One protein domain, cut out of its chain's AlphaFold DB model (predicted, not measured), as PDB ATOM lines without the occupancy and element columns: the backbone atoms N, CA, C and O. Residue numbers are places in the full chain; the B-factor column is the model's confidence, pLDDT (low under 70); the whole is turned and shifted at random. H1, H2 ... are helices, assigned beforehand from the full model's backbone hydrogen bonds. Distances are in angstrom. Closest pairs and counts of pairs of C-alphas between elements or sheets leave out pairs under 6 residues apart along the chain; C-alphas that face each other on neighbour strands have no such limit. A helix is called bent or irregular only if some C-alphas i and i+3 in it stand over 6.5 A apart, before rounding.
ATOM      1  N   PHE A 110      55.398 -16.025  34.452       85.44
ATOM      2  CA  PHE A 110      54.567 -14.854  34.164       85.44
ATOM      3  C   PHE A 110      54.496 -13.880  35.355       85.44
ATOM      4  O   PHE A 110      54.679 -12.673  35.191       85.44
ATOM      5  N   ILE A 111      54.284 -14.397  36.569       84.94
ATOM      6  CA  ILE A 111      54.152 -13.577  37.778       84.94
ATOM      7  C   ILE A 111      55.451 -12.873  38.161       84.94
ATOM      8  O   ILE A 111      55.404 -11.737  38.627       84.94
ATOM      9  N   ALA A 112      56.602 -13.511  37.969       86.00
ATOM     10  CA  ALA A 112      57.883 -12.877  38.255       86.00
ATOM     11  C   ALA A 112      58.126 -11.638  37.371       86.00
ATOM     12  O   ALA A 112      58.784 -10.692  37.803       86.00
ATOM     13  N   GLU A 113      57.570 -11.616  36.157       86.38
ATOM     14  CA  GLU A 113      57.759 -10.524  35.199       86.38
ATOM     15  C   GLU A 113      56.738  -9.383  35.349       86.38
ATOM     16  O   GLU A 113      57.013  -8.259  34.922       86.38
ATOM     17  N   ILE A 114      55.579  -9.626  35.971       88.00
ATOM     18  CA  ILE A 114      54.492  -8.637  36.087       88.00
ATOM     19  C   ILE A 114      54.618  -7.702  37.300       88.00
ATOM     20  O   ILE A 114      53.686  -6.973  37.610       88.00
ATOM     21  N   GLU A 115      55.746  -7.675  38.012       87.88
ATOM     22  CA  GLU A 115      55.897  -6.721  39.118       87.88
ATOM     23  C   GLU A 115      55.967  -5.265  38.590       87.88
ATOM     24  O   GLU A 115      56.628  -5.010  37.570       87.88
ATOM     25  N   PRO A 116      55.272  -4.300  39.233       87.44
ATOM     26  CA  PRO A 116      55.358  -2.894  38.856       87.44
ATOM     27  C   PRO A 116      56.782  -2.366  39.007       87.44
ATOM     28  O   PRO A 116      57.446  -2.606  40.020       87.44
ATOM     29  N   LYS A 117      57.249  -1.601  38.023       90.75
ATOM     30  CA  LYS A 117      58.530  -0.895  38.125       90.75
ATOM     31  C   LYS A 117      58.343   0.393  38.926       90.75
ATOM     32  O   LYS A 117      57.272   0.998  38.933       90.75
ATOM     33  N   ALA A 118      59.397   0.831  39.613       89.38
ATOM     34  CA  ALA A 118      59.359   2.087  40.357       89.38
ATOM     35  C   ALA A 118      59.025   3.258  39.415       89.38
ATOM     36  O   ALA A 118      59.708   3.458  38.414       89.38
ATOM     37  N   GLY A 119      57.971   4.012  39.743       87.75
ATOM     38  CA  GLY A 119      57.501   5.147  38.941       87.75
ATOM     39  C   GLY A 119      56.772   4.779  37.643       87.75
ATOM     40  O   GLY A 119      56.501   5.669  36.847       87.75
ATOM     41  N   GLU A 120      56.460   3.500  37.412       90.44
ATOM     42  CA  GLU A 120      55.731   3.066  36.217       90.44
ATOM     43  C   GLU A 120      54.305   3.628  36.204       90.44
ATOM     44  O   GLU A 120      53.604   3.606  37.219       90.44
ATOM     45  N   HIS A 121      53.867   4.126  35.045       87.00
ATOM     46  CA  HIS A 121      52.490   4.563  34.871       87.00
ATOM     47  C   HIS A 121      51.556   3.346  34.783       87.00
ATOM     48  O   HIS A 121      51.951   2.296  34.273       87.00
ATOM     49  N   LEU A 122      50.304   3.462  35.249       84.38
ATOM     50  CA  LEU A 122      49.371   2.328  35.220       84.38
ATOM     51  C   LEU A 122      49.147   1.814  33.795       84.38
ATOM     52  O   LEU A 122      49.084   0.610  33.585       84.38
ATOM     53  N   GLU A 123      49.025   2.717  32.826       82.19
ATOM     54  CA  GLU A 123      48.833   2.358  31.418       82.19
ATOM     55  C   GLU A 123      49.974   1.478  30.891       82.19
ATOM     56  O   GLU A 123      49.719   0.397  30.358       82.19
ATOM     57  N   ASP A 124      51.224   1.888  31.126       88.06
ATOM     58  CA  ASP A 124      52.410   1.123  30.729       88.06
ATOM     59  C   ASP A 124      52.457  -0.238  31.430       88.06
ATOM     60  O   ASP A 124      52.746  -1.264  30.808       88.06
ATOM     61  N   PHE A 125      52.119  -0.256  32.722       89.88
ATOM     62  CA  PHE A 125      52.024  -1.476  33.509       89.88
ATOM     63  C   PHE A 125      50.983  -2.451  32.935       89.88
ATOM     64  O   PHE A 125      51.282  -3.632  32.753       89.88
ATOM     65  N   LEU A 126      49.771  -1.972  32.623       86.50
ATOM     66  CA  LEU A 126      48.690  -2.797  32.079       86.50
ATOM     67  C   LEU A 126      49.042  -3.327  30.689       86.50
ATOM     68  O   LEU A 126      48.912  -4.529  30.459       86.50
ATOM     69  N   ARG A 127      49.552  -2.472  29.791       85.44
ATOM     70  CA  ARG A 127      49.980  -2.875  28.443       85.44
ATOM     71  C   ARG A 127      51.053  -3.960  28.512       85.44
ATOM     72  O   ARG A 127      50.896  -5.031  27.930       85.44
ATOM     73  N   ARG A 128      52.087  -3.749  29.332       91.00
ATOM     74  CA  ARG A 128      53.142  -4.746  29.568       91.00
ATOM     75  C   ARG A 128      52.597  -6.045  30.163       91.00
ATOM     76  O   ARG A 128      53.017  -7.123  29.747       91.00
ATOM     77  N   GLY A 129      51.686  -5.961  31.131       89.94
ATOM     78  CA  GLY A 129      51.059  -7.127  31.756       89.94
ATOM     79  C   GLY A 129      50.251  -7.964  30.764       89.94
ATOM     80  O   GLY A 129      50.338  -9.191  30.774       89.94
ATOM     81  N   ILE A 130      49.521  -7.313  29.863       87.31
ATOM     82  CA  ILE A 130      48.719  -7.976  28.831       87.31
ATOM     83  C   ILE A 130      49.612  -8.576  27.747       87.31
ATOM     84  O   ILE A 130      49.364  -9.706  27.335       87.31
ATOM     85  N   ASP A 131      50.688  -7.897  27.345       88.50
ATOM     86  CA  ASP A 131      51.686  -8.455  26.424       88.50
ATOM     87  C   ASP A 131      52.377  -9.692  27.014       88.50
ATOM     88  O   ASP A 131      52.606 -10.689  26.325       88.50
ATOM     89  N   LEU A 132      52.708  -9.659  28.308       91.44
ATOM     90  CA  LEU A 132      53.240 -10.810  29.039       91.44
ATOM     91  C   LEU A 132      52.241 -11.964  29.078       91.44
ATOM     92  O   LEU A 132      52.607 -13.106  28.794       91.44
ATOM     93  N   LEU A 133      50.980 -11.664  29.385       90.12
ATOM     94  CA  LEU A 133      49.923 -12.664  29.421       90.12
ATOM     95  C   LEU A 133      49.728 -13.281  28.036       90.12
ATOM     96  O   LEU A 133      49.733 -14.499  27.894       90.12
ATOM     97  N   HIS A 134      49.640 -12.453  26.999       88.81
ATOM     98  CA  HIS A 134      49.509 -12.898  25.622       88.81
ATOM     99  C   HIS A 134      50.674 -13.804  25.201       88.81
ATOM    100  O   HIS A 134      50.429 -14.891  24.683       88.81
ATOM    101  N   ARG A 135      51.929 -13.421  25.479       91.62
ATOM    102  CA  ARG A 135      53.106 -14.269  25.207       91.62
ATOM    103  C   ARG A 135      53.039 -15.604  25.940       91.62
ATOM    104  O   ARG A 135      53.325 -16.640  25.346       91.62
ATOM    105  N   SER A 136      52.606 -15.593  27.197       92.88
ATOM    106  CA  SER A 136      52.400 -16.812  27.977       92.88
ATOM    107  C   SER A 136      51.344 -17.731  27.346       92.88
ATOM    108  O   SER A 136      51.538 -18.945  27.271       92.88
ATOM    109  N   TRP A 137      50.255 -17.165  26.815       93.44
ATOM    110  CA  TRP A 137      49.249 -17.911  26.054       93.44
ATOM    111  C   TRP A 137      49.771 -18.436  24.713       93.44
ATOM    112  O   TRP A 137      49.421 -19.549  24.329       93.44
ATOM    113  N   GLN A 138      50.632 -17.687  24.020       91.25
ATOM    114  CA  GLN A 138      51.274 -18.154  22.786       91.25
ATOM    115  C   GLN A 138      52.198 -19.347  23.036       91.25
ATOM    116  O   GLN A 138      52.226 -20.282  22.238       91.25
ATOM    117  N   GLN A 139      52.954 -19.307  24.135       93.69
ATOM    118  CA  GLN A 139      53.936 -20.333  24.482       93.69
ATOM    119  C   GLN A 139      53.287 -21.587  25.069       93.69
ATOM    120  O   GLN A 139      53.696 -22.695  24.729       93.69
ATOM    121  N   HIS A 140      52.264 -21.417  25.909       95.25
ATOM    122  CA  HIS A 140      51.676 -22.491  26.711       95.25
ATOM    123  C   HIS A 140      50.141 -22.571  26.582       95.25
ATOM    124  O   HIS A 140      49.447 -22.669  27.599       95.25
ATOM    125  N   PRO A 141      49.553 -22.541  25.367       94.19
ATOM    126  CA  PRO A 141      48.102 -22.412  25.202       94.19
ATOM    127  C   PRO A 141      47.341 -23.544  25.896       94.19
ATOM    128  O   PRO A 141      46.333 -23.308  26.556       94.19
ATOM    129  N   GLN A 142      47.854 -24.771  25.806       94.50
ATOM    130  CA  GLN A 142      47.198 -25.943  26.380       94.50
ATOM    131  C   GLN A 142      47.236 -25.953  27.904       94.50
ATOM    132  O   GLN A 142      46.300 -26.451  28.516       94.50
ATOM    133  N   VAL A 143      48.247 -25.350  28.534       95.56
ATOM    134  CA  VAL A 143      48.296 -25.217  29.996       95.56
ATOM    135  C   VAL A 143      47.167 -24.312  30.483       95.56
ATOM    136  O   VAL A 143      46.461 -24.661  31.428       95.56
ATOM    137  N   TRP A 144      46.946 -23.181  29.812       94.75
ATOM    138  CA  TRP A 144      45.897 -22.233  30.194       94.75
ATOM    139  C   TRP A 144      44.492 -22.735  29.872       94.75
ATOM    140  O   TRP A 144      43.580 -22.548  30.674       94.75
ATOM    141  N   LEU A 145      44.319 -23.425  28.743       92.88
ATOM    142  CA  LEU A 145      43.065 -24.113  28.438       92.88
ATOM    143  C   LEU A 145      42.773 -25.206  29.474       92.88
ATOM    144  O   LEU A 145      41.670 -25.262  30.007       92.88
ATOM    145  N   THR A 146      43.786 -25.991  29.851       94.50
ATOM    146  CA  THR A 146      43.674 -27.009  30.907       94.50
ATOM    147  C   THR A 146      43.273 -26.395  32.245       94.50
ATOM    148  O   THR A 146      42.416 -26.950  32.922       94.50
ATOM    149  N   ALA A 147      43.832 -25.237  32.617       93.88
ATOM    150  CA  ALA A 147      43.470 -24.531  33.849       93.88
ATOM    151  C   ALA A 147      41.978 -24.135  33.897       93.88
ATOM    152  O   ALA A 147      41.362 -24.158  34.962       93.88
ATOM    153  N   LEU A 148      41.381 -23.822  32.743       90.62
ATOM    154  CA  LEU A 148      39.952 -23.517  32.618       90.62
ATOM    155  C   LEU A 148      39.071 -24.773  32.624       90.62
ATOM    156  O   LEU A 148      37.926 -24.731  33.078       90.62
ATOM    157  N   ASP A 149      39.616 -25.895  32.161       92.81
ATOM    158  CA  ASP A 149      38.918 -27.176  32.072       92.81
ATOM    159  C   ASP A 149      39.124 -28.065  33.310       92.81
ATOM    160  O   ASP A 149      38.665 -29.201  33.333       92.81
ATOM    161  N   LEU A 150      39.748 -27.561  34.382       93.69
ATOM    162  CA  LEU A 150      40.032 -28.346  35.592       93.69
ATOM    163  C   LEU A 150      38.792 -28.996  36.215       93.69
ATOM    164  O   LEU A 150      38.899 -30.087  36.765       93.69
ATOM    165  N   HIS A 151      37.617 -28.379  36.088       91.00
ATOM    166  CA  HIS A 151      36.348 -28.919  36.581       91.00
ATOM    167  C   HIS A 151      36.038 -30.348  36.087       91.00
ATOM    168  O   HIS A 151      35.320 -31.081  36.766       91.00
ATOM    169  N   VAL A 152      36.604 -30.787  34.952       92.00
ATOM    170  CA  VAL A 152      36.428 -32.162  34.444       92.00
ATOM    171  C   VAL A 152      37.051 -33.228  35.356       92.00
ATOM    172  O   VAL A 152      36.706 -34.400  35.242       92.00
ATOM    173  N   LEU A 153      37.938 -32.836  36.280       91.62
ATOM    174  CA  LEU A 153      38.538 -33.710  37.298       91.62
ATOM    175  C   LEU A 153      37.691 -33.807  38.586       91.62
ATOM    176  O   LEU A 153      38.163 -34.315  39.603       91.62
ATOM    177  N   GLY A 154      36.456 -33.297  38.582       93.88
ATOM    178  CA  GLY A 154      35.546 -33.353  39.729       93.88
ATOM    179  C   GLY A 154      35.941 -32.408  40.870       93.88
ATOM    180  O   GLY A 154      36.339 -31.260  40.644       93.88
ATOM    181  N   ASP A 155      35.810 -32.877  42.114       93.56
ATOM    182  CA  ASP A 155      36.030 -32.063  43.322       93.56
ATOM    183  C   ASP A 155      37.467 -31.537  43.425       93.56
ATOM    184  O   ASP A 155      37.686 -30.376  43.778       93.56
ATOM    185  N   GLU A 156      38.458 -32.370  43.103       92.75
ATOM    186  CA  GLU A 156      39.863 -31.957  43.128       92.75
ATOM    187  C   GLU A 156      40.152 -30.900  42.060       92.75
ATOM    188  O   GLU A 156      40.773 -29.876  42.348       92.75
ATOM    189  N   GLY A 157      39.623 -31.104  40.855       92.31
ATOM    190  CA  GLY A 157      39.680 -30.127  39.776       92.31
ATOM    191  C   GLY A 157      39.096 -28.773  40.166       92.31
ATOM    192  O   GLY A 157      39.715 -27.733  39.949       92.31
ATOM    193  N   SER A 158      37.940 -28.785  40.827       90.62
ATOM    194  CA  SER A 158      37.278 -27.571  41.317       90.62
ATOM    195  C   SER A 158      38.126 -26.827  42.355       90.62
ATOM    196  O   SER A 158      38.232 -25.601  42.303       90.62
ATOM    197  N   ARG A 159      38.796 -27.551  43.265       92.50
ATOM    198  CA  ARG A 159      39.745 -26.949  44.222       92.50
ATOM    199  C   ARG A 159      40.939 -26.324  43.512       92.50
ATOM    200  O   ARG A 159      41.290 -25.187  43.806       92.50
ATOM    201  N   MET A 160      41.518 -27.025  42.539       93.06
ATOM    202  CA  MET A 160      42.630 -26.500  41.742       93.06
ATOM    203  C   MET A 160      42.224 -25.259  40.938       93.06
ATOM    204  O   MET A 160      43.000 -24.311  40.836       93.06
ATOM    205  N   GLN A 161      41.001 -25.230  40.406       90.19
ATOM    206  CA  GLN A 161      40.467 -24.063  39.710       90.19
ATOM    207  C   GLN A 161      40.287 -22.870  40.656       90.19
ATOM    208  O   GLN A 161      40.610 -21.741  40.281       90.19
ATOM    209  N   ALA A 162      39.815 -23.106  41.883       90.44
ATOM    210  CA  ALA A 162      39.714 -22.069  42.906       90.44
ATOM    211  C   ALA A 162      41.098 -21.535  43.312       90.44
ATOM    212  O   ALA A 162      41.286 -20.321  43.370       90.44
ATOM    213  N   GLU A 163      42.086 -22.413  43.512       90.75
ATOM    214  CA  GLU A 163      43.479 -22.028  43.782       90.75
ATOM    215  C   GLU A 163      44.065 -21.181  42.646       90.75
ATOM    216  O   GLU A 163      44.667 -20.135  42.894       90.75
ATOM    217  N   TRP A 164      43.863 -21.601  41.395       90.31
ATOM    218  CA  TRP A 164      44.318 -20.855  40.225       90.31
ATOM    219  C   TRP A 164      43.632 -19.490  40.118       90.31
ATOM    220  O   TRP A 164      44.304 -18.479  39.934       90.31
ATOM    221  N   THR A 165      42.315 -19.434  40.322       88.06
ATOM    222  CA  THR A 165      41.548 -18.178  40.325       88.06
ATOM    223  C   THR A 165      42.042 -17.233  41.418       88.06
ATOM    224  O   THR A 165      42.283 -16.058  41.155       88.06
ATOM    225  N   HIS A 166      42.264 -17.739  42.632       89.25
ATOM    226  CA  HIS A 166      42.828 -16.954  43.726       89.25
ATOM    227  C   HIS A 166      44.218 -16.415  43.372       89.25
ATOM    228  O   HIS A 166      44.508 -15.246  43.601       89.25
ATOM    229  N   MET A 167      45.068 -17.242  42.763       88.25
ATOM    230  CA  MET A 167      46.403 -16.848  42.315       88.25
ATOM    231  C   MET A 167      46.367 -15.743  41.239       88.25
ATOM    232  O   MET A 167      47.236 -14.872  41.238       88.25
ATOM    233  N   LEU A 168      45.363 -15.736  40.353       85.00
ATOM    234  CA  LEU A 168      45.140 -14.633  39.408       85.00
ATOM    235  C   LEU A 168      44.718 -13.343  40.122       85.00
ATOM    236  O   LEU A 168      45.194 -12.255  39.790       85.00
ATOM    237  N   LEU A 169      43.826 -13.462  41.106       87.19
ATOM    238  CA  LEU A 169      43.259 -12.325  41.827       87.19
ATOM    239  C   LEU A 169      44.194 -11.757  42.902       87.19
ATOM    240  O   LEU A 169      44.043 -10.600  43.274       87.19
ATOM    241  N   GLU A 170      45.208 -12.500  43.349       89.62
ATOM    242  CA  GLU A 170      46.184 -12.057  44.361       89.62
ATOM    243  C   GLU A 170      46.860 -10.719  44.000       89.62
ATOM    244  O   GLU A 170      47.299  -9.960  44.867       89.62
ATOM    245  N   LYS A 171      46.943 -10.391  42.706       83.50
ATOM    246  CA  LYS A 171      47.571  -9.156  42.225       83.50
ATOM    247  C   LYS A 171      46.632  -7.948  42.211       83.50
ATOM    248  O   LYS A 171      47.136  -6.824  42.134       83.50
ATOM    249  N   THR A 172      45.314  -8.124  42.331       86.94
ATOM    250  CA  THR A 172      44.345  -7.016  42.236       86.94
ATOM    251  C   THR A 172      44.615  -5.875  43.222       86.94
ATOM    252  O   THR A 172      44.575  -4.727  42.765       86.94
ATOM    253  N   PRO A 173      45.018  -6.097  44.497       87.44
ATOM    254  CA  PRO A 173      45.252  -4.988  45.423       87.44
ATOM    255  C   PRO A 173      46.458  -4.136  45.013       87.44
ATOM    256  O   PRO A 173      46.470  -2.919  45.209       87.44
ATOM    257  N   ARG A 174      47.475  -4.754  44.392       86.38
ATOM    258  CA  ARG A 174      48.666  -4.045  43.900       86.38
ATOM    259  C   ARG A 174      48.340  -3.180  42.688       86.38
ATOM    260  O   ARG A 174      48.761  -2.027  42.645       86.38
ATOM    261  N   ILE A 175      47.560  -3.703  41.742       86.75
ATOM    262  CA  ILE A 175      47.104  -2.939  40.570       86.75
ATOM    263  C   ILE A 175      46.207  -1.779  41.022       86.75
ATOM    264  O   ILE A 175      46.383  -0.650  40.569       86.75
ATOM    265  N   ALA A 176      45.310  -2.019  41.983       86.56
ATOM    266  CA  ALA A 176      44.470  -0.978  42.567       86.56
ATOM    267  C   ALA A 176      45.303   0.110  43.269       86.56
ATOM    268  O   ALA A 176      45.020   1.299  43.119       86.56
ATOM    269  N   ALA A 177      46.354  -0.271  44.004       87.25
ATOM    270  CA  ALA A 177      47.277   0.678  44.620       87.25
ATOM    271  C   ALA A 177      48.026   1.517  43.575       87.25
ATOM    272  O   ALA A 177      48.096   2.739  43.716       87.25
ATOM    273  N   LEU A 178      48.524   0.889  42.504       87.06
ATOM    274  CA  LEU A 178      49.179   1.594  41.403       87.06
ATOM    275  C   LEU A 178      48.229   2.600  40.743       87.06
ATOM    276  O   LEU A 178      48.604   3.758  40.561       87.06
ATOM    277  N   ALA A 179      46.988   2.189  40.470       85.31
ATOM    278  CA  ALA A 179      45.960   3.037  39.875       85.31
ATOM    279  C   ALA A 179      45.619   4.260  40.742       85.31
ATOM    280  O   ALA A 179      45.482   5.369  40.225       85.31
ATOM    281  N   ARG A 180      45.536   4.092  42.070       84.06
ATOM    282  CA  ARG A 180      45.323   5.211  43.005       84.06
ATOM    283  C   ARG A 180      46.498   6.190  43.018       84.06
ATOM    284  O   ARG A 180      46.274   7.394  43.069       84.06
ATOM    285  N   ASN A 181      47.727   5.681  42.949       83.06
ATOM    286  CA  ASN A 181      48.934   6.508  42.986       83.06
ATOM    287  C   ASN A 181      49.159   7.295  41.689       83.06
ATOM    288  O   ASN A 181      49.728   8.382  41.728       83.06
ATOM    289  N   THR A 182      48.711   6.766  40.550       79.06
ATOM    290  CA  THR A 182      48.821   7.456  39.256       79.06
ATOM    291  C   THR A 182      47.655   8.393  38.972       79.06
ATOM    292  O   THR A 182      47.819   9.322  38.185       79.06
ATOM    293  N   HIS A 183      46.490   8.204  39.607       73.06
ATOM    294  CA  HIS A 183      45.299   8.965  39.244       73.06
ATOM    295  C   HIS A 183      44.476   9.464  40.441       73.06
ATOM    296  O   HIS A 183      43.745   8.719  41.099       73.06
ATOM    297  N   TYR A 184      44.484  10.784  40.648       61.06
ATOM    298  CA  TYR A 184      43.820  11.431  41.787       61.06
ATOM    299  C   TYR A 184      42.300  11.182  41.849       61.06
ATOM    300  O   TYR A 184      41.746  11.066  42.939       61.06
ATOM    301  N   LYS A 185      41.607  11.038  40.704       65.00
ATOM    302  CA  LYS A 185      40.154  10.749  40.696       65.00
ATOM    303  C   LYS A 185      39.807   9.326  41.151       65.00
ATOM    304  O   LYS A 185      38.665   9.069  41.515       65.00
ATOM    305  N   LEU A 186      40.762   8.394  41.103       66.12
ATOM    306  CA  LEU A 186      40.556   7.025  41.587       66.12
ATOM    307  C   LEU A 186      40.856   6.904  43.079       66.12
ATOM    308  O   LEU A 186      40.309   6.018  43.729       66.12
ATOM    309  N   ALA A 187      41.645   7.827  43.636       63.56
ATOM    310  CA  ALA A 187      41.936   7.878  45.065       63.56
ATOM    311  C   ALA A 187      40.676   8.066  45.933       63.56
ATOM    312  O   ALA A 187      40.672   7.656  47.088       63.56
ATOM    313  N   SER A 188      39.597   8.639  45.383       72.06
ATOM    314  CA  SER A 188      38.334   8.851  46.101       72.06
ATOM    315  C   SER A 188      37.348   7.679  46.021       72.06
ATOM    316  O   SER A 188      36.270   7.763  46.611       72.06
ATOM    317  N   ARG A 189      37.646   6.608  45.271       74.38
ATOM    318  CA  ARG A 189      36.764   5.432  45.189       74.38
ATOM    319  C   ARG A 189      37.045   4.449  46.337       74.38
ATOM    320  O   ARG A 189      38.206   4.288  46.708       74.38
ATOM    321  N   PRO A 190      36.015   3.750  46.858       79.31
ATOM    322  CA  PRO A 190      36.205   2.663  47.814       79.31
ATOM    323  C   PRO A 190      37.173   1.596  47.256       79.31
ATOM    324  O   PRO A 190      37.014   1.207  46.091       79.31
ATOM    325  N   PRO A 191      38.184   1.148  48.028       76.38
ATOM    326  CA  PRO A 191      39.202   0.204  47.552       76.38
ATOM    327  C   PRO A 191      38.628  -1.118  47.030       76.38
ATOM    328  O   PRO A 191      39.036  -1.588  45.971       76.38
ATOM    329  N   ASP A 192      37.634  -1.656  47.732       78.25
ATOM    330  CA  ASP A 192      36.924  -2.902  47.437       78.25
ATOM    331  C   ASP A 192      36.292  -2.900  46.039       78.25
ATOM    332  O   ASP A 192      36.425  -3.862  45.282       78.25
ATOM    333  N   ARG A 193      35.670  -1.786  45.640       80.31
ATOM    334  CA  ARG A 193      35.040  -1.670  44.316       80.31
ATOM    335  C   ARG A 193      36.053  -1.630  43.178       80.31
ATOM    336  O   ARG A 193      35.798  -2.185  42.110       80.31
ATOM    337  N   LEU A 194      37.183  -0.950  43.375       78.88
ATOM    338  CA  LEU A 194      38.232  -0.883  42.356       78.88
ATOM    339  C   LEU A 194      38.914  -2.246  42.187       78.88
ATOM    340  O   LEU A 194      39.132  -2.683  41.059       78.88
ATOM    341  N   GLU A 195      39.203  -2.930  43.292       83.75
ATOM    342  CA  GLU A 195      39.784  -4.276  43.281       83.75
ATOM    343  C   GLU A 195      38.855  -5.293  42.610       83.75
ATOM    344  O   GLU A 195      39.317  -6.059  41.763       83.75
ATOM    345  N   GLY A 196      37.549  -5.240  42.901       81.12
ATOM    346  CA  GLY A 196      36.541  -6.071  42.236       81.12
ATOM    347  C   GLY A 196      36.508  -5.866  40.718       81.12
ATOM    348  O   GLY A 196      36.594  -6.834  39.964       81.12
ATOM    349  N   ARG A 197      36.490  -4.608  40.252       81.56
ATOM    350  CA  ARG A 197      36.530  -4.272  38.815       81.56
ATOM    351  C   ARG A 197      37.787  -4.780  38.120       81.56
ATOM    352  O   ARG A 197      37.703  -5.342  37.029       81.56
ATOM    353  N   ILE A 198      38.948  -4.590  38.746       81.81
ATOM    354  CA  ILE A 198      40.226  -5.079  38.214       81.81
ATOM    355  C   ILE A 198      40.218  -6.608  38.156       81.81
ATOM    356  O   ILE A 198      40.619  -7.178  37.144       81.81
ATOM    357  N   GLY A 199      39.723  -7.276  39.202       80.81
ATOM    358  CA  GLY A 199      39.582  -8.730  39.235       80.81
ATOM    359  C   GLY A 199      38.686  -9.256  38.114       80.81
ATOM    360  O   GLY A 199      39.092 -10.145  37.364       80.81
ATOM    361  N   ASN A 200      37.512  -8.652  37.933       83.06
ATOM    362  CA  ASN A 200      36.576  -8.996  36.861       83.06
ATOM    363  C   ASN A 200      37.194  -8.795  35.473       83.06
ATOM    364  O   ASN A 200      37.041  -9.648  34.595       83.06
ATOM    365  N   TRP A 201      37.938  -7.704  35.269       86.56
ATOM    366  CA  TRP A 201      38.650  -7.461  34.018       86.56
ATOM    367  C   TRP A 201      39.755  -8.494  33.752       86.56
ATOM    368  O   TRP A 201      39.846  -9.006  32.632       86.56
ATOM    369  N   LEU A 202      40.562  -8.846  34.760       84.19
ATOM    370  CA  LEU A 202      41.594  -9.878  34.626       84.19
ATOM    371  C   LEU A 202      40.969 -11.210  34.206       84.19
ATOM    372  O   LEU A 202      41.374 -11.787  33.198       84.19
ATOM    373  N   LEU A 203      39.929 -11.662  34.911       84.75
ATOM    374  CA  LEU A 203      39.221 -12.897  34.567       84.75
ATOM    375  C   LEU A 203      38.630 -12.832  33.154       84.75
ATOM    376  O   LEU A 203      38.822 -13.752  32.359       84.75
ATOM    377  N   GLY A 204      37.974 -11.723  32.804       84.50
ATOM    378  CA  GLY A 204      37.442 -11.495  31.460       84.50
ATOM    379  C   GLY A 204      38.514 -11.580  30.372       84.50
ATOM    380  O   GLY A 204      38.279 -12.185  29.326       84.50
ATOM    381  N   THR A 205      39.710 -11.048  30.631       86.69
ATOM    382  CA  THR A 205      40.856 -11.111  29.712       86.69
ATOM    383  C   THR A 205      41.307 -12.555  29.481       86.69
ATOM    384  O   THR A 205      41.490 -12.965  28.333       86.69
ATOM    385  N   TYR A 206      41.397 -13.367  30.542       86.75
ATOM    386  CA  TYR A 206      41.697 -14.800  30.420       86.75
ATOM    387  C   TYR A 206      40.641 -15.545  29.590       86.75
ATOM    388  O   TYR A 206      41.004 -16.342  28.728       86.75
ATOM    389  N   PHE A 207      39.348 -15.263  29.781       84.88
ATOM    390  CA  PHE A 207      38.275 -15.870  28.980       84.88
ATOM    391  C   PHE A 207      38.318 -15.462  27.503       84.88
ATOM    392  O   PHE A 207      38.039 -16.276  26.617       84.88
ATOM    393  N   VAL A 208      38.681 -14.211  27.215       85.00
ATOM    394  CA  VAL A 208      38.855 -13.739  25.838       85.00
ATOM    395  C   VAL A 208      40.005 -14.482  25.171       85.00
ATOM    396  O   VAL A 208      39.826 -14.981  24.061       85.00
ATOM    397  N   PHE A 209      41.147 -14.628  25.850       87.00
ATOM    398  CA  PHE A 209      42.243 -15.440  25.328       87.00
ATOM    399  C   PHE A 209      41.833 -16.902  25.165       87.00
ATOM    400  O   PHE A 209      42.015 -17.448  24.085       87.00
ATOM    401  N   ALA A 210      41.164 -17.513  26.138       88.69
ATOM    402  CA  ALA A 210      40.668 -18.880  25.995       88.69
ATOM    403  C   ALA A 210      39.821 -19.073  24.731       88.69
ATOM    404  O   ALA A 210      40.001 -20.042  23.997       88.69
ATOM    405  N   THR A 211      38.931 -18.119  24.456       85.31
ATOM    406  CA  THR A 211      38.086 -18.122  23.258       85.31
ATOM    407  C   THR A 211      38.934 -18.017  21.992       85.31
ATOM    408  O   THR A 211      38.810 -18.841  21.094       85.31
ATOM    409  N   LEU A 212      39.852 -17.048  21.949       84.56
ATOM    410  CA  LEU A 212      40.750 -16.826  20.814       84.56
ATOM    411  C   LEU A 212      41.652 -18.024  20.513       84.56
ATOM    412  O   LEU A 212      41.890 -18.334  19.350       84.56
ATOM    413  N   TYR A 213      42.152 -18.701  21.545       86.69
ATOM    414  CA  TYR A 213      43.042 -19.851  21.395       86.69
ATOM    415  C   TYR A 213      42.299 -21.163  21.113       86.69
ATOM    416  O   TYR A 213      42.926 -22.108  20.628       86.69
ATOM    417  N   ARG A 214      40.984 -21.222  21.373       87.19
ATOM    418  CA  ARG A 214      40.107 -22.325  20.949       87.19
ATOM    419  C   ARG A 214      39.651 -22.183  19.497       87.19
ATOM    420  O   ARG A 214      39.493 -23.203  18.831       87.19
ATOM    421  N   SER A 215      39.457 -20.961  19.005       83.12
ATOM    422  CA  SER A 215      38.966 -20.741  17.644       83.12
ATOM    423  C   SER A 215      40.043 -20.975  16.569       83.12
ATOM    424  O   SER A 215      41.213 -20.614  16.745       83.12
ATOM    425  N   PRO A 216      39.672 -21.553  15.414       71.75
ATOM    426  CA  PRO A 216      40.555 -21.649  14.257       71.75
ATOM    427  C   PRO A 216      40.788 -20.257  13.637       71.75
ATOM    428  O   PRO A 216      39.839 -19.547  13.321       71.75
ATOM    429  N   GLY A 217      42.057 -19.871  13.438       68.69
ATOM    430  CA  GLY A 217      42.440 -18.588  12.818       68.69
ATOM    431  C   GLY A 217      43.149 -17.615  13.767       68.69
ATOM    432  O   GLY A 217      42.627 -16.558  14.103       68.69
ATOM    433  N   ARG A 218      44.380 -17.950  14.177       65.94
ATOM    434  CA  ARG A 218      45.173 -17.195  15.174       65.94
ATOM    435  C   ARG A 218      45.699 -15.832  14.699       65.94
ATOM    436  O   ARG A 218      46.305 -15.107  15.482       65.94
ATOM    437  N   GLU A 219      45.490 -15.471  13.437       63.12
ATOM    438  CA  GLU A 219      46.045 -14.243  12.848       63.12
ATOM    439  C   GLU A 219      45.392 -12.961  13.401       63.12
ATOM    440  O   GLU A 219      45.989 -11.890  13.334       63.12
ATOM    441  N   THR A 220      44.217 -13.050  14.037       65.31
ATOM    442  CA  THR A 220      43.509 -11.895  14.625       65.31
ATOM    443  C   THR A 220      43.855 -11.601  16.088       65.31
ATOM    444  O   THR A 220      43.287 -10.677  16.669       65.31
ATOM    445  N   VAL A 221      44.762 -12.356  16.717       67.88
ATOM    446  CA  VAL A 221      44.983 -12.251  18.171       67.88
ATOM    447  C   VAL A 221      45.610 -10.908  18.563       67.88
ATOM    448  O   VAL A 221      45.161 -10.305  19.532       67.88
ATOM    449  N   THR A 222      46.565 -10.377  17.790       67.44
ATOM    450  CA  THR A 222      47.286  -9.133  18.136       67.44
ATOM    451  C   THR A 222      46.372  -7.907  18.197       67.44
ATOM    452  O   THR A 222      46.419  -7.167  19.172       67.44
ATOM    453  N   ALA A 223      45.476  -7.725  17.221       68.50
ATOM    454  CA  ALA A 223      44.509  -6.619  17.250       68.50
ATOM    455  C   ALA A 223      43.574  -6.697  18.471       68.50
ATOM    456  O   ALA A 223      43.077  -5.687  18.957       68.50
ATOM    457  N   GLN A 224      43.348  -7.903  18.996       70.75
ATOM    458  CA  GLN A 224      42.484  -8.115  20.150       70.75
ATOM    459  C   GLN A 224      43.197  -7.899  21.496       70.75
ATOM    460  O   GLN A 224      42.523  -7.676  22.502       70.75
ATOM    461  N   VAL A 225      44.534  -7.947  21.515       72.88
ATOM    462  CA  VAL A 225      45.392  -7.620  22.671       72.88
ATOM    463  C   VAL A 225      45.337  -6.120  22.967       72.88
ATOM    464  O   VAL A 225      45.126  -5.743  24.122       72.88
ATOM    465  N   ASP A 226      45.435  -5.274  21.937       72.50
ATOM    466  CA  ASP A 226      45.265  -3.821  22.084       72.50
ATOM    467  C   ASP A 226      43.862  -3.496  22.629       72.50
ATOM    468  O   ASP A 226      43.748  -2.868  23.682       72.50
ATOM    469  N   ASP A 227      42.806  -4.080  22.042       75.38
ATOM    470  CA  ASP A 227      41.429  -3.964  22.551       75.38
ATOM    471  C   ASP A 227      41.298  -4.391  24.034       75.38
ATOM    472  O   ASP A 227      40.488  -3.834  24.773       75.38
ATOM    473  N   GLN A 228      42.024  -5.425  24.497       74.88
ATOM    474  CA  GLN A 228      41.985  -5.840  25.915       74.88
ATOM    475  C   GLN A 228      42.680  -4.844  26.840       74.88
ATOM    476  O   GLN A 228      42.247  -4.676  27.983       74.88
ATOM    477  N   THR A 229      43.722  -4.187  26.344       73.62
ATOM    478  CA  THR A 229      44.472  -3.162  27.072       73.62
ATOM    479  C   THR A 229      43.621  -1.936  27.311       73.62
ATOM    480  O   THR A 229      43.467  -1.519  28.462       73.62
ATOM    481  N   ASP A 230      42.967  -1.448  26.264       72.44
ATOM    482  CA  ASP A 230      42.083  -0.290  26.360       72.44
ATOM    483  C   ASP A 230      40.925  -0.557  27.331       72.44
ATOM    484  O   ASP A 230      40.560   0.292  28.148       72.44
ATOM    485  N   LEU A 231      40.415  -1.791  27.359       68.44
ATOM    486  CA  LEU A 231      39.403  -2.209  28.330       68.44
ATOM    487  C   LEU A 231      39.914  -2.321  29.760       68.44
ATOM    488  O   LEU A 231      39.139  -2.081  30.681       68.44
ATOM    489  N   GLY A 232      41.176  -2.688  29.966       67.50
ATOM    490  CA  GLY A 232      41.782  -2.718  31.297       67.50
ATOM    491  C   GLY A 232      41.963  -1.324  31.864       67.50
ATOM    492  O   GLY A 232      41.612  -1.063  33.015       67.50
ATOM    493  N   ILE A 233      42.428  -0.405  31.020       71.19
ATOM    494  CA  ILE A 233      42.529   1.025  31.317       71.19
ATOM    495  C   ILE A 233      41.139   1.557  31.713       71.19
ATOM    496  O   ILE A 233      40.955   2.122  32.794       71.19
ATOM    497  N   LEU A 234      40.127   1.256  30.903       68.12
ATOM    498  CA  LEU A 234      38.727   1.588  31.163       68.12
ATOM    499  C   LEU A 234      38.157   0.962  32.449       68.12
ATOM    500  O   LEU A 234      37.469   1.632  33.223       68.12
ATOM    501  N   ALA A 235      38.437  -0.315  32.716       64.31
ATOM    502  CA  ALA A 235      37.978  -1.015  33.915       64.31
ATOM    503  C   ALA A 235      38.552  -0.377  35.186       64.31
ATOM    504  O   ALA A 235      37.818  -0.199  36.165       64.31
ATOM    505  N   CYS A 236      39.804   0.083  35.129       65.31
ATOM    506  CA  CYS A 236      40.442   0.885  36.170       65.31
ATOM    507  C   CYS A 236      39.816   2.282  36.335       65.31
ATOM    508  O   CYS A 236      40.161   2.985  37.276       65.31
ATOM    509  N   GLY A 237      38.868   2.686  35.482       62.38
ATOM    510  CA  GLY A 237      38.165   3.967  35.560       62.38
ATOM    511  C   GLY A 237      38.905   5.122  34.889       62.38
ATOM    512  O   GLY A 237      38.609   6.278  35.191       62.38
ATOM    513  N   PHE A 238      39.851   4.822  34.001       61.62
ATOM    514  CA  PHE A 238      40.437   5.815  33.110       61.62
ATOM    515  C   PHE A 238      39.466   6.056  31.960       61.62
ATOM    516  O   PHE A 238      38.853   5.115  31.469       61.62
ATOM    517  N   GLU A 239      39.327   7.300  31.517       56.53
ATOM    518  CA  GLU A 239      38.733   7.591  30.215       56.53
ATOM    519  C   GLU A 239      39.879   7.703  29.203       56.53
ATOM    520  O   GLU A 239      40.621   8.688  29.244       56.53
ATOM    521  N   PRO A 240      40.068   6.723  28.300       50.81
ATOM    522  CA  PRO A 240      40.876   6.926  27.115       50.81
ATOM    523  C   PRO A 240      40.353   8.163  26.396       50.81
ATOM    524  O   PRO A 240      39.141   8.326  26.228       50.81
ATOM    525  N   GLY A 241      41.255   9.005  25.894       49.97
ATOM    526  CA  GLY A 241      40.883  10.196  25.127       49.97
ATOM    527  C   GLY A 241      39.989   9.916  23.906       49.97
ATOM    528  O   GLY A 241      39.472  10.865  23.319       49.97
ATOM    529  N   ARG A 242      39.774   8.645  23.518       50.56
ATOM    530  CA  ARG A 242      38.789   8.192  22.523       50.56
ATOM    531  C   ARG A 242      38.299   6.769  22.817       50.56
ATOM    532  O   ARG A 242      38.883   5.812  22.336       50.56
ATOM    533  N   VAL A 243      37.188   6.627  23.537       51.12
ATOM    534  CA  VAL A 243      36.495   5.333  23.675       51.12
ATOM    535  C   VAL A 243      35.592   5.123  22.458       51.12
ATOM    536  O   VAL A 243      34.688   5.926  22.196       51.12
ATOM    537  N   SER A 244      35.808   4.066  21.683       56.41
ATOM    538  CA  SER A 244      34.938   3.682  20.570       56.41
ATOM    539  C   SER A 244      33.555   3.226  21.067       56.41
ATOM    540  O   SER A 244      33.342   2.900  22.237       56.41
ATOM    541  N   ALA A 245      32.563   3.178  20.171       46.38
ATOM    542  CA  ALA A 245      31.226   2.677  20.511       46.38
ATOM    543  C   ALA A 245      31.240   1.209  20.991       46.38
ATOM    544  O   ALA A 245      30.432   0.826  21.836       46.38
ATOM    545  N   ARG A 246      32.192   0.414  20.485       51.41
ATOM    546  CA  ARG A 246      32.427  -0.985  20.864       51.41
ATOM    547  C   ARG A 246      32.913  -1.101  22.308       51.41
ATOM    548  O   ARG A 246      32.425  -1.951  23.049       51.41
ATOM    549  N   GLU A 247      33.803  -0.213  22.736       53.53
ATOM    550  CA  GLU A 247      34.314  -0.187  24.111       53.53
ATOM    551  C   GLU A 247      33.275   0.347  25.104       53.53
ATOM    552  O   GLU A 247      33.139  -0.206  26.195       53.53
ATOM    553  N   ARG A 248      32.440   1.320  24.707       53.47
ATOM    554  CA  ARG A 248      31.286   1.761  25.518       53.47
ATOM    555  C   ARG A 248      30.282   0.638  25.786       53.47
ATOM    556  O   ARG A 248      29.804   0.495  26.908       53.47
ATOM    557  N   ALA A 249      29.976  -0.183  24.782       49.66
ATOM    558  CA  ALA A 249      29.086  -1.331  24.961       49.66
ATOM    559  C   ALA A 249      29.685  -2.398  25.896       49.66
ATOM    560  O   ALA A 249      28.960  -3.088  26.612       49.66
ATOM    561  N   ARG A 250      31.016  -2.513  25.914       53.97
ATOM    562  CA  ARG A 250      31.743  -3.461  26.761       53.97
ATOM    563  C   ARG A 250      31.883  -2.978  28.207       53.97
ATOM    564  O   ARG A 250      31.794  -3.791  29.119       53.97
ATOM    565  N   LEU A 251      31.987  -1.668  28.427       53.72
ATOM    566  CA  LEU A 251      31.849  -1.046  29.750       53.72
ATOM    567  C   LEU A 251      30.468  -1.290  30.354       53.72
ATOM    568  O   LEU A 251      30.373  -1.738  31.489       53.72
ATOM    569  N   ALA A 252      29.408  -1.094  29.567       51.34
ATOM    570  CA  ALA A 252      28.045  -1.366  30.018       51.34
ATOM    571  C   ALA A 252      27.845  -2.840  30.424       51.34
ATOM    572  O   ALA A 252      27.059  -3.132  31.321       51.34
ATOM    573  N   PHE A 253      28.571  -3.772  29.796       53.41
ATOM    574  CA  PHE A 253      28.594  -5.178  30.205       53.41
ATOM    575  C   PHE A 253      29.279  -5.377  31.565       53.41
ATOM    576  O   PHE A 253      28.756  -6.120  32.391       53.41
ATOM    577  N   LEU A 254      30.425  -4.728  31.804       52.62
ATOM    578  CA  LEU A 254      31.150  -4.826  33.076       52.62
ATOM    579  C   LEU A 254      30.365  -4.181  34.225       52.62
ATOM    580  O   LEU A 254      30.212  -4.807  35.266       52.62
ATOM    581  N   ASP A 255      29.786  -2.998  34.015       55.78
ATOM    582  CA  ASP A 255      28.950  -2.338  35.026       55.78
ATOM    583  C   ASP A 255      27.678  -3.162  35.327       55.78
ATOM    584  O   ASP A 255      27.245  -3.246  36.476       55.78
ATOM    585  N   ALA A 256      27.099  -3.831  34.320       47.81
ATOM    586  CA  ALA A 256      25.988  -4.760  34.528       47.81
ATOM    587  C   ALA A 256      26.411  -6.019  35.300       47.81
ATOM    588  O   ALA A 256      25.627  -6.520  36.100       47.81
ATOM    589  N   ALA A 257      27.627  -6.527  35.079       50.19
ATOM    590  CA  ALA A 257      28.175  -7.655  35.830       50.19
ATOM    591  C   ALA A 257      28.457  -7.283  37.295       50.19
ATOM    592  O   ALA A 257      28.112  -8.057  38.184       50.19
ATOM    593  N   ASP A 258      29.004  -6.090  37.551       51.22
ATOM    594  CA  ASP A 258      29.240  -5.564  38.901       51.22
ATOM    595  C   ASP A 258      27.926  -5.347  39.669       51.22
ATOM    596  O   ASP A 258      27.820  -5.731  40.834       51.22
ATOM    597  N   ALA A 259      26.904  -4.777  39.019       54.00
ATOM    598  CA  ALA A 259      25.576  -4.617  39.614       54.00
ATOM    599  C   ALA A 259      24.946  -5.971  39.977       54.00
ATOM    600  O   ALA A 259      24.325  -6.101  41.026       54.00
ATOM    601  N   LEU A 260      25.158  -6.991  39.141       46.47
ATOM    602  CA  LEU A 260      24.695  -8.353  39.399       46.47
ATOM    603  C   LEU A 260      25.462  -9.017  40.549       46.47
ATOM    604  O   LEU A 260      24.863  -9.723  41.349       46.47
ATOM    605  N   ALA A 261      26.778  -8.801  40.637       49.38
ATOM    606  CA  ALA A 261      27.616  -9.351  41.699       49.38
ATOM    607  C   ALA A 261      27.284  -8.751  43.076       49.38
ATOM    608  O   ALA A 261      27.406  -9.445  44.082       49.38
ATOM    609  N   ALA A 262      26.829  -7.495  43.125       55.16
ATOM    610  CA  ALA A 262      26.389  -6.839  44.357       55.16
ATOM    611  C   ALA A 262      25.114  -7.457  44.967       55.16
ATOM    612  O   ALA A 262      24.908  -7.343  46.175       55.16
ATOM    613  N   ASP A 263      24.293  -8.133  44.156       46.72
ATOM    614  CA  ASP A 263      23.060  -8.804  44.589       46.72
ATOM    615  C   ASP A 263      23.285 -10.268  45.021       46.72
ATOM    616  O   ASP A 263      22.358 -10.919  45.514       46.72
ATOM    617  N   VAL A 264      24.501 -10.810  44.858       46.75
ATOM    618  CA  VAL A 264      24.826 -12.188  45.251       46.75
ATOM    619  C   VAL A 264      25.503 -12.192  46.628       46.75
ATOM    620  O   VAL A 264      26.530 -11.531  46.799       46.75
ATOM    621  N   PRO A 265      24.982 -12.936  47.625       44.88
ATOM    622  CA  PRO A 265      25.608 -13.034  48.940       44.88
ATOM    623  C   PRO A 265      27.066 -13.498  48.826       44.88
ATOM    624  O   PRO A 265      27.368 -14.512  48.193       44.88
ATOM    625  N   SER A 266      27.979 -12.749  49.446       42.88
ATOM    626  CA  SER A 266      29.414 -13.032  49.450       42.88
ATOM    627  C   SER A 266      29.691 -14.410  50.067       42.88
ATOM    628  O   SER A 266      29.655 -14.554  51.289       42.88
ATOM    629  N   GLY A 267      29.958 -15.422  49.239       39.81
ATOM    630  CA  GLY A 267      30.345 -16.756  49.713       39.81
ATOM    631  C   GLY A 267      30.108 -17.916  48.747       39.81
ATOM    632  O   GLY A 267      30.775 -18.936  48.882       39.81
ATOM    633  N   GLU A 268      29.225 -17.776  47.754       39.59
ATOM    634  CA  GLU A 268      28.791 -18.916  46.925       39.59
ATOM    635  C   GLU A 268      28.686 -18.593  45.428       39.59
ATOM    636  O   GLU A 268      27.795 -19.084  44.755       39.59
ATOM    637  N   LEU A 269      29.582 -17.784  44.854       44.41
ATOM    638  CA  LEU A 269      29.636 -17.686  43.389       44.41
ATOM    639  C   LEU A 269      30.356 -18.910  42.826       44.41
ATOM    640  O   LEU A 269      31.582 -18.946  42.720       44.41
ATOM    641  N   THR A 270      29.587 -19.933  42.458       49.09
ATOM    642  CA  THR A 270      30.127 -21.059  41.697       49.09
ATOM    643  C   THR A 270      30.517 -20.589  40.291       49.09
ATOM    644  O   THR A 270      29.894 -19.697  39.709       49.09
ATOM    645  N   VAL A 271      31.527 -21.215  39.679       39.66
ATOM    646  CA  VAL A 271      31.897 -20.956  38.270       39.66
ATOM    647  C   VAL A 271      30.685 -21.134  37.339       39.66
ATOM    648  O   VAL A 271      30.543 -20.409  36.356       39.66
ATOM    649  N   ALA A 272      29.757 -22.032  37.681       42.31
ATOM    650  CA  ALA A 272      28.497 -22.219  36.968       42.31
ATOM    651  C   ALA A 272      27.579 -20.983  37.029       42.31
ATOM    652  O   ALA A 272      26.927 -20.665  36.035       42.31
ATOM    653  N   GLU A 273      27.546 -20.250  38.143       47.59
ATOM    654  CA  GLU A 273      26.786 -19.001  38.278       47.59
ATOM    655  C   GLU A 273      27.458 -17.834  37.572       47.59
ATOM    656  O   GLU A 273      26.766 -17.087  36.883       47.59
ATOM    657  N   ILE A 274      28.790 -17.748  37.625       46.28
ATOM    658  CA  ILE A 274      29.570 -16.797  36.819       46.28
ATOM    659  C   ILE A 274      29.292 -17.034  35.325       46.28
ATOM    660  O   ILE A 274      28.981 -16.095  34.595       46.28
ATOM    661  N   CYS A 275      29.282 -18.291  34.870       42.34
ATOM    662  CA  CYS A 275      28.943 -18.665  33.493       42.34
ATOM    663  C   CYS A 275      27.457 -18.429  33.139       42.34
ATOM    664  O   CYS A 275      27.144 -17.991  32.029       42.34
ATOM    665  N   ARG A 276      26.517 -18.682  34.061       49.31
ATOM    666  CA  ARG A 276      25.071 -18.415  33.887       49.31
ATOM    667  C   ARG A 276      24.774 -16.911  33.844       49.31
ATOM    668  O   ARG A 276      23.871 -16.477  33.131       49.31
ATOM    669  N   HIS A 277      25.516 -16.104  34.593       45.84
ATOM    670  CA  HIS A 277      25.412 -14.646  34.572       45.84
ATOM    671  C   HIS A 277      26.098 -14.051  33.344       45.84
ATOM    672  O   HIS A 277      25.490 -13.225  32.660       45.84
ATOM    673  N   ALA A 278      27.264 -14.576  32.960       44.94
ATOM    674  CA  ALA A 278      27.878 -14.282  31.673       44.94
ATOM    675  C   ALA A 278      26.890 -14.552  30.522       44.94
ATOM    676  O   ALA A 278      26.753 -13.677  29.670       44.94
ATOM    677  N   ARG A 279      26.109 -15.656  30.543       41.53
ATOM    678  CA  ARG A 279      25.004 -15.947  29.588       41.53
ATOM    679  C   ARG A 279      23.962 -14.834  29.473       41.53
ATOM    680  O   ARG A 279      23.616 -14.451  28.359       41.53
ATOM    681  N   LYS A 280      23.460 -14.292  30.589       41.75
ATOM    682  CA  LYS A 280      22.468 -13.194  30.562       41.75
ATOM    683  C   LYS A 280      23.051 -11.940  29.908       41.75
ATOM    684  O   LYS A 280      22.422 -11.355  29.024       41.75
ATOM    685  N   SER A 281      24.290 -11.607  30.254       41.47
ATOM    686  CA  SER A 281      25.031 -10.486  29.671       41.47
ATOM    687  C   SER A 281      25.510 -10.772  28.233       41.47
ATOM    688  O   SER A 281      25.779  -9.845  27.461       41.47
ATOM    689  N   THR A 282      25.522 -12.046  27.814       37.75
ATOM    690  CA  THR A 282      25.839 -12.476  26.443       37.75
ATOM    691  C   THR A 282      24.806 -11.957  25.453       37.75
ATOM    692  O   THR A 282      25.172 -11.713  24.318       37.75
ATOM    693  N   THR A 283      23.558 -11.683  25.851       37.97
ATOM    694  CA  THR A 283      22.541 -11.061  24.973       37.97
ATOM    695  C   THR A 283      22.969  -9.667  24.482       37.97
ATOM    696  O   THR A 283      22.744  -9.308  23.326       37.97
ATOM    697  N   THR A 284      23.663  -8.902  25.333       38.06
ATOM    698  CA  THR A 284      24.263  -7.597  24.999       38.06
ATOM    699  C   THR A 284      25.552  -7.767  24.189       38.06
ATOM    700  O   THR A 284      25.777  -7.051  23.212       38.06
ATOM    701  N   PHE A 285      26.358  -8.783  24.518       36.12
ATOM    702  CA  PHE A 285      27.543  -9.181  23.746       36.12
ATOM    703  C   PHE A 285      27.178  -9.663  22.318       36.12
ATOM    704  O   PHE A 285      27.881  -9.351  21.357       36.12
ATOM    705  N   HIS A 286      26.020 -10.319  22.159       37.47
ATOM    706  CA  HIS A 286      25.452 -10.859  20.914       37.47
ATOM    707  C   HIS A 286      25.181  -9.774  19.863       37.47
ATOM    708  O   HIS A 286      25.246 -10.052  18.666       37.47
ATOM    709  N   ARG A 287      24.879  -8.539  20.296       38.97
ATOM    710  CA  ARG A 287      24.694  -7.381  19.403       38.97
ATOM    711  C   ARG A 287      26.011  -6.782  18.916       38.97
ATOM    712  O   ARG A 287      26.031  -6.191  17.844       38.97
ATOM    713  N   CYS A 288      27.087  -6.915  19.689       35.12
ATOM    714  CA  CYS A 288      28.353  -6.234  19.413       35.12
ATOM    715  C   CYS A 288      29.368  -7.121  18.670       35.12
ATOM    716  O   CYS A 288      30.266  -6.591  18.021       35.12
ATOM    717  N   PHE A 289      29.224  -8.453  18.737       37.16
ATOM    718  CA  PHE A 289      30.193  -9.410  18.183       37.16
ATOM    719  C   PHE A 289      29.511 -10.623  17.513       37.16
ATOM    720  O   PHE A 289      29.489 -11.714  18.086       37.16
ATOM    721  N   PRO A 290      28.973 -10.485  16.283       41.28
ATOM    722  CA  PRO A 290      28.155 -11.531  15.653       41.28
ATOM    723  C   PRO A 290      28.930 -12.791  15.213       41.28
ATOM    724  O   PRO A 290      28.317 -13.824  14.956       41.28
ATOM    725  N   GLY A 291      30.264 -12.713  15.087       35.19
ATOM    726  CA  GLY A 291      31.089 -13.765  14.473       35.19
ATOM    727  C   GLY A 291      31.731 -14.765  15.443       35.19
ATOM    728  O   GLY A 291      31.801 -15.947  15.127       35.19
ATOM    729  N   GLY A 292      32.161 -14.321  16.628       34.62
ATOM    730  CA  GLY A 292      32.995 -15.134  17.531       34.62
ATOM    731  C   GLY A 292      32.245 -16.150  18.401       34.62
ATOM    732  O   GLY A 292      32.866 -16.992  19.033       34.62
ATOM    733  N   LEU A 293      30.909 -16.090  18.459       40.16
ATOM    734  CA  LEU A 293      30.122 -16.849  19.443       40.16
ATOM    735  C   LEU A 293      29.387 -18.075  18.895       40.16
ATOM    736  O   LEU A 293      28.709 -18.748  19.666       40.16
ATOM    737  N   ARG A 294      29.504 -18.416  17.607       43.47
ATOM    738  CA  ARG A 294      28.843 -19.632  17.093       43.47
ATOM    739  C   ARG A 294      29.391 -20.897  17.781       43.47
ATOM    740  O   ARG A 294      28.624 -21.795  18.102       43.47
ATOM    741  N   GLU A 295      30.686 -20.900  18.096       41.16
ATOM    742  CA  GLU A 295      31.380 -21.965  18.836       41.16
ATOM    743  C   GLU A 295      31.089 -21.913  20.346       41.16
ATOM    744  O   GLU A 295      30.812 -22.936  20.969       41.16
ATOM    745  N   LEU A 296      31.050 -20.715  20.939       36.66
ATOM    746  CA  LEU A 296      30.793 -20.530  22.374       36.66
ATOM    747  C   LEU A 296      29.335 -20.833  22.753       36.66
ATOM    748  O   LEU A 296      29.073 -21.360  23.829       36.66
ATOM    749  N   ARG A 297      28.384 -20.562  21.851       41.97
ATOM    750  CA  ARG A 297      26.986 -20.983  21.991       41.97
ATOM    751  C   ARG A 297      26.862 -22.506  21.991       41.97
ATOM    752  O   ARG A 297      26.138 -23.021  22.824       41.97
ATOM    753  N   GLY A 298      27.634 -23.222  21.170       46.62
ATOM    754  CA  GLY A 298      27.692 -24.690  21.217       46.62
ATOM    755  C   GLY A 298      28.208 -25.233  22.557       46.62
ATOM    756  O   GLY A 298      27.635 -26.171  23.101       46.62
ATOM    757  N   VAL A 299      29.236 -24.599  23.132       39.28
ATOM    758  CA  VAL A 299      29.773 -24.949  24.464       39.28
ATOM    759  C   VAL A 299      28.775 -24.630  25.587       39.28
ATOM    760  O   VAL A 299      28.656 -25.384  26.550       39.28
ATOM    761  N   LEU A 300      28.030 -23.529  25.475       38.69
ATOM    762  CA  LEU A 300      27.019 -23.143  26.460       38.69
ATOM    763  C   LEU A 300      25.734 -23.989  26.335       38.69
ATOM    764  O   LEU A 300      25.174 -24.393  27.353       38.69
ATOM    765  N   ASP A 301      25.297 -24.320  25.126       47.47
ATOM    766  CA  ASP A 301      24.108 -25.145  24.878       47.47
ATOM    767  C   ASP A 301      24.329 -26.618  25.298       47.47
ATOM    768  O   ASP A 301      23.366 -27.327  25.581       47.47
ATOM    769  N   ALA A 302      25.586 -27.064  25.428       45.47
ATOM    770  CA  ALA A 302      25.950 -28.390  25.943       45.47
ATOM    771  C   ALA A 302      25.817 -28.540  27.475       45.47
ATOM    772  O   ALA A 302      25.877 -29.656  27.990       45.47
ATOM    773  N   VAL A 303      25.626 -27.444  28.218       37.69
ATOM    774  CA  VAL A 303      25.357 -27.490  29.666       37.69
ATOM    775  C   VAL A 303      23.839 -27.531  29.875       37.69
ATOM    776  O   VAL A 303      23.169 -26.570  29.480       37.69
TER     777      VAL A 303
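What this domain is: This is residues 110 to 303 of the 314 residues of the protein "Transcriptional regulator, TetR family" of Streptomonospora sp. M2 (UniProt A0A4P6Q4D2). One long helix, H6, runs through the middle of a rounded, all-helix body, and the other helices are arranged round it. H7 folds back beside H6, and H2 makes a triangle with these two, with the short H1 on the far side of H2. H3, H4 and H5 each meet H6 at a steep angle, H4 by its last residues 168 to 169, while the hairpin of H8 and H9 packs on H6 and H7 through H8, and H10 is the helix farthest from the mean of the C-alphas. The printed part has 194 residues with ten named helices, H1 to H10 in chain order, and no named strand. It is compact, with a radius of gyration of the C-alphas of 16.6 A, and spans 46 by 37 by 34 A.

Where its parts are: The longest helix is H6, residues 191 to 214, 34.9 A from C-alpha 191 at (39.202, 0.204, 47.552) to C-alpha 214 at (40.107, -22.325, 20.949). H7, residues 218 to 235, is 25.8 A long and irregular: C-alphas 219 and 222 are 7.5 A apart, and it has a kink of 31 degrees near residue 225. Before H6 come H1, residues 110 to 113, beginning at C-alpha 110 at (54.567, -14.854, 34.164); H2, residues 122 to 139, 25.5 A; H3, residues 141 to 148; H4, residues 150 to 169, 17.5 A; and H5, residues 172 to 182, 15.4 A. H4 is irregular too, with C-alphas 152 and 155 8.9 A apart and a kink of 111 degrees near residue 157. After H7 come H8, residues 245 to 262, 26.1 A; H9, residues 271 to 288, 24.2 A, with a kink of 47 degrees near residue 281; and H10, residues 294 to 301, ending at C-alpha 301 at (24.108, -25.145, 24.878).

How they stand to each other: H6 is the hub, touching six helices. H6 and H7 form a helical hairpin, opposite ways at a shallow tilt of 8 degrees, closest at the C-alphas of Arg 197 and Ala 235, 6.1 A apart. With H2 they make a bundle, three helices side by side. H2 touches H7 at the C-alphas of Arg 127 and Thr 229, 5.7 A, but H2 and H6 only just touch, with 3 pairs of C-alphas within 8 A, the closest being Trp 137 and Phe 209 at 7.5 A. H1 touches H2, closest at the C-alphas of Phe 110 and Leu 132, 6.7 A. H5 touches H6 at a steep tilt of 66 degrees, with the C-alphas of Thr 172 and Glu 195 5.4 A apart. H4 touches H6 at Leu 169 and Gly 199, C-alphas 5.8 A apart; H4 and H5 meet only through their link. H3 only just touches H6, with 3 pairs within 8 A, closest at the C-alphas of Leu 145 and Ala 210, 6.3 A. H8 touches H7 at a steep tilt of 60 degrees, closest at the C-alphas of Leu 231 and Glu 247, 6.9 A. H8 and H9 form a second helical hairpin, closest at the C-alphas of Phe 253 and Ser 281, 6.4 A. H9 and H10 are near each other, and H9 is apart from H6. In H2, H3, H5, H6 and H8 every O i to N i+4 pair is within hydrogen-bond range; in H4 it is 12 of 16, in H7 11 of 14, in H9 10 of 14 and in H10 3 of 4, and H1 is too short for such a pair.

The domain as a whole: The two C-alphas farthest apart are those of Gly 119 and Ala 302, 47.8 A. The printed part has no cut, and no link is long. Mean pLDDT of the printed part is 70.6, and 83 residues are under 70, namely 184 to 187, 217 to 223, 231 to 232 and 234 to 303.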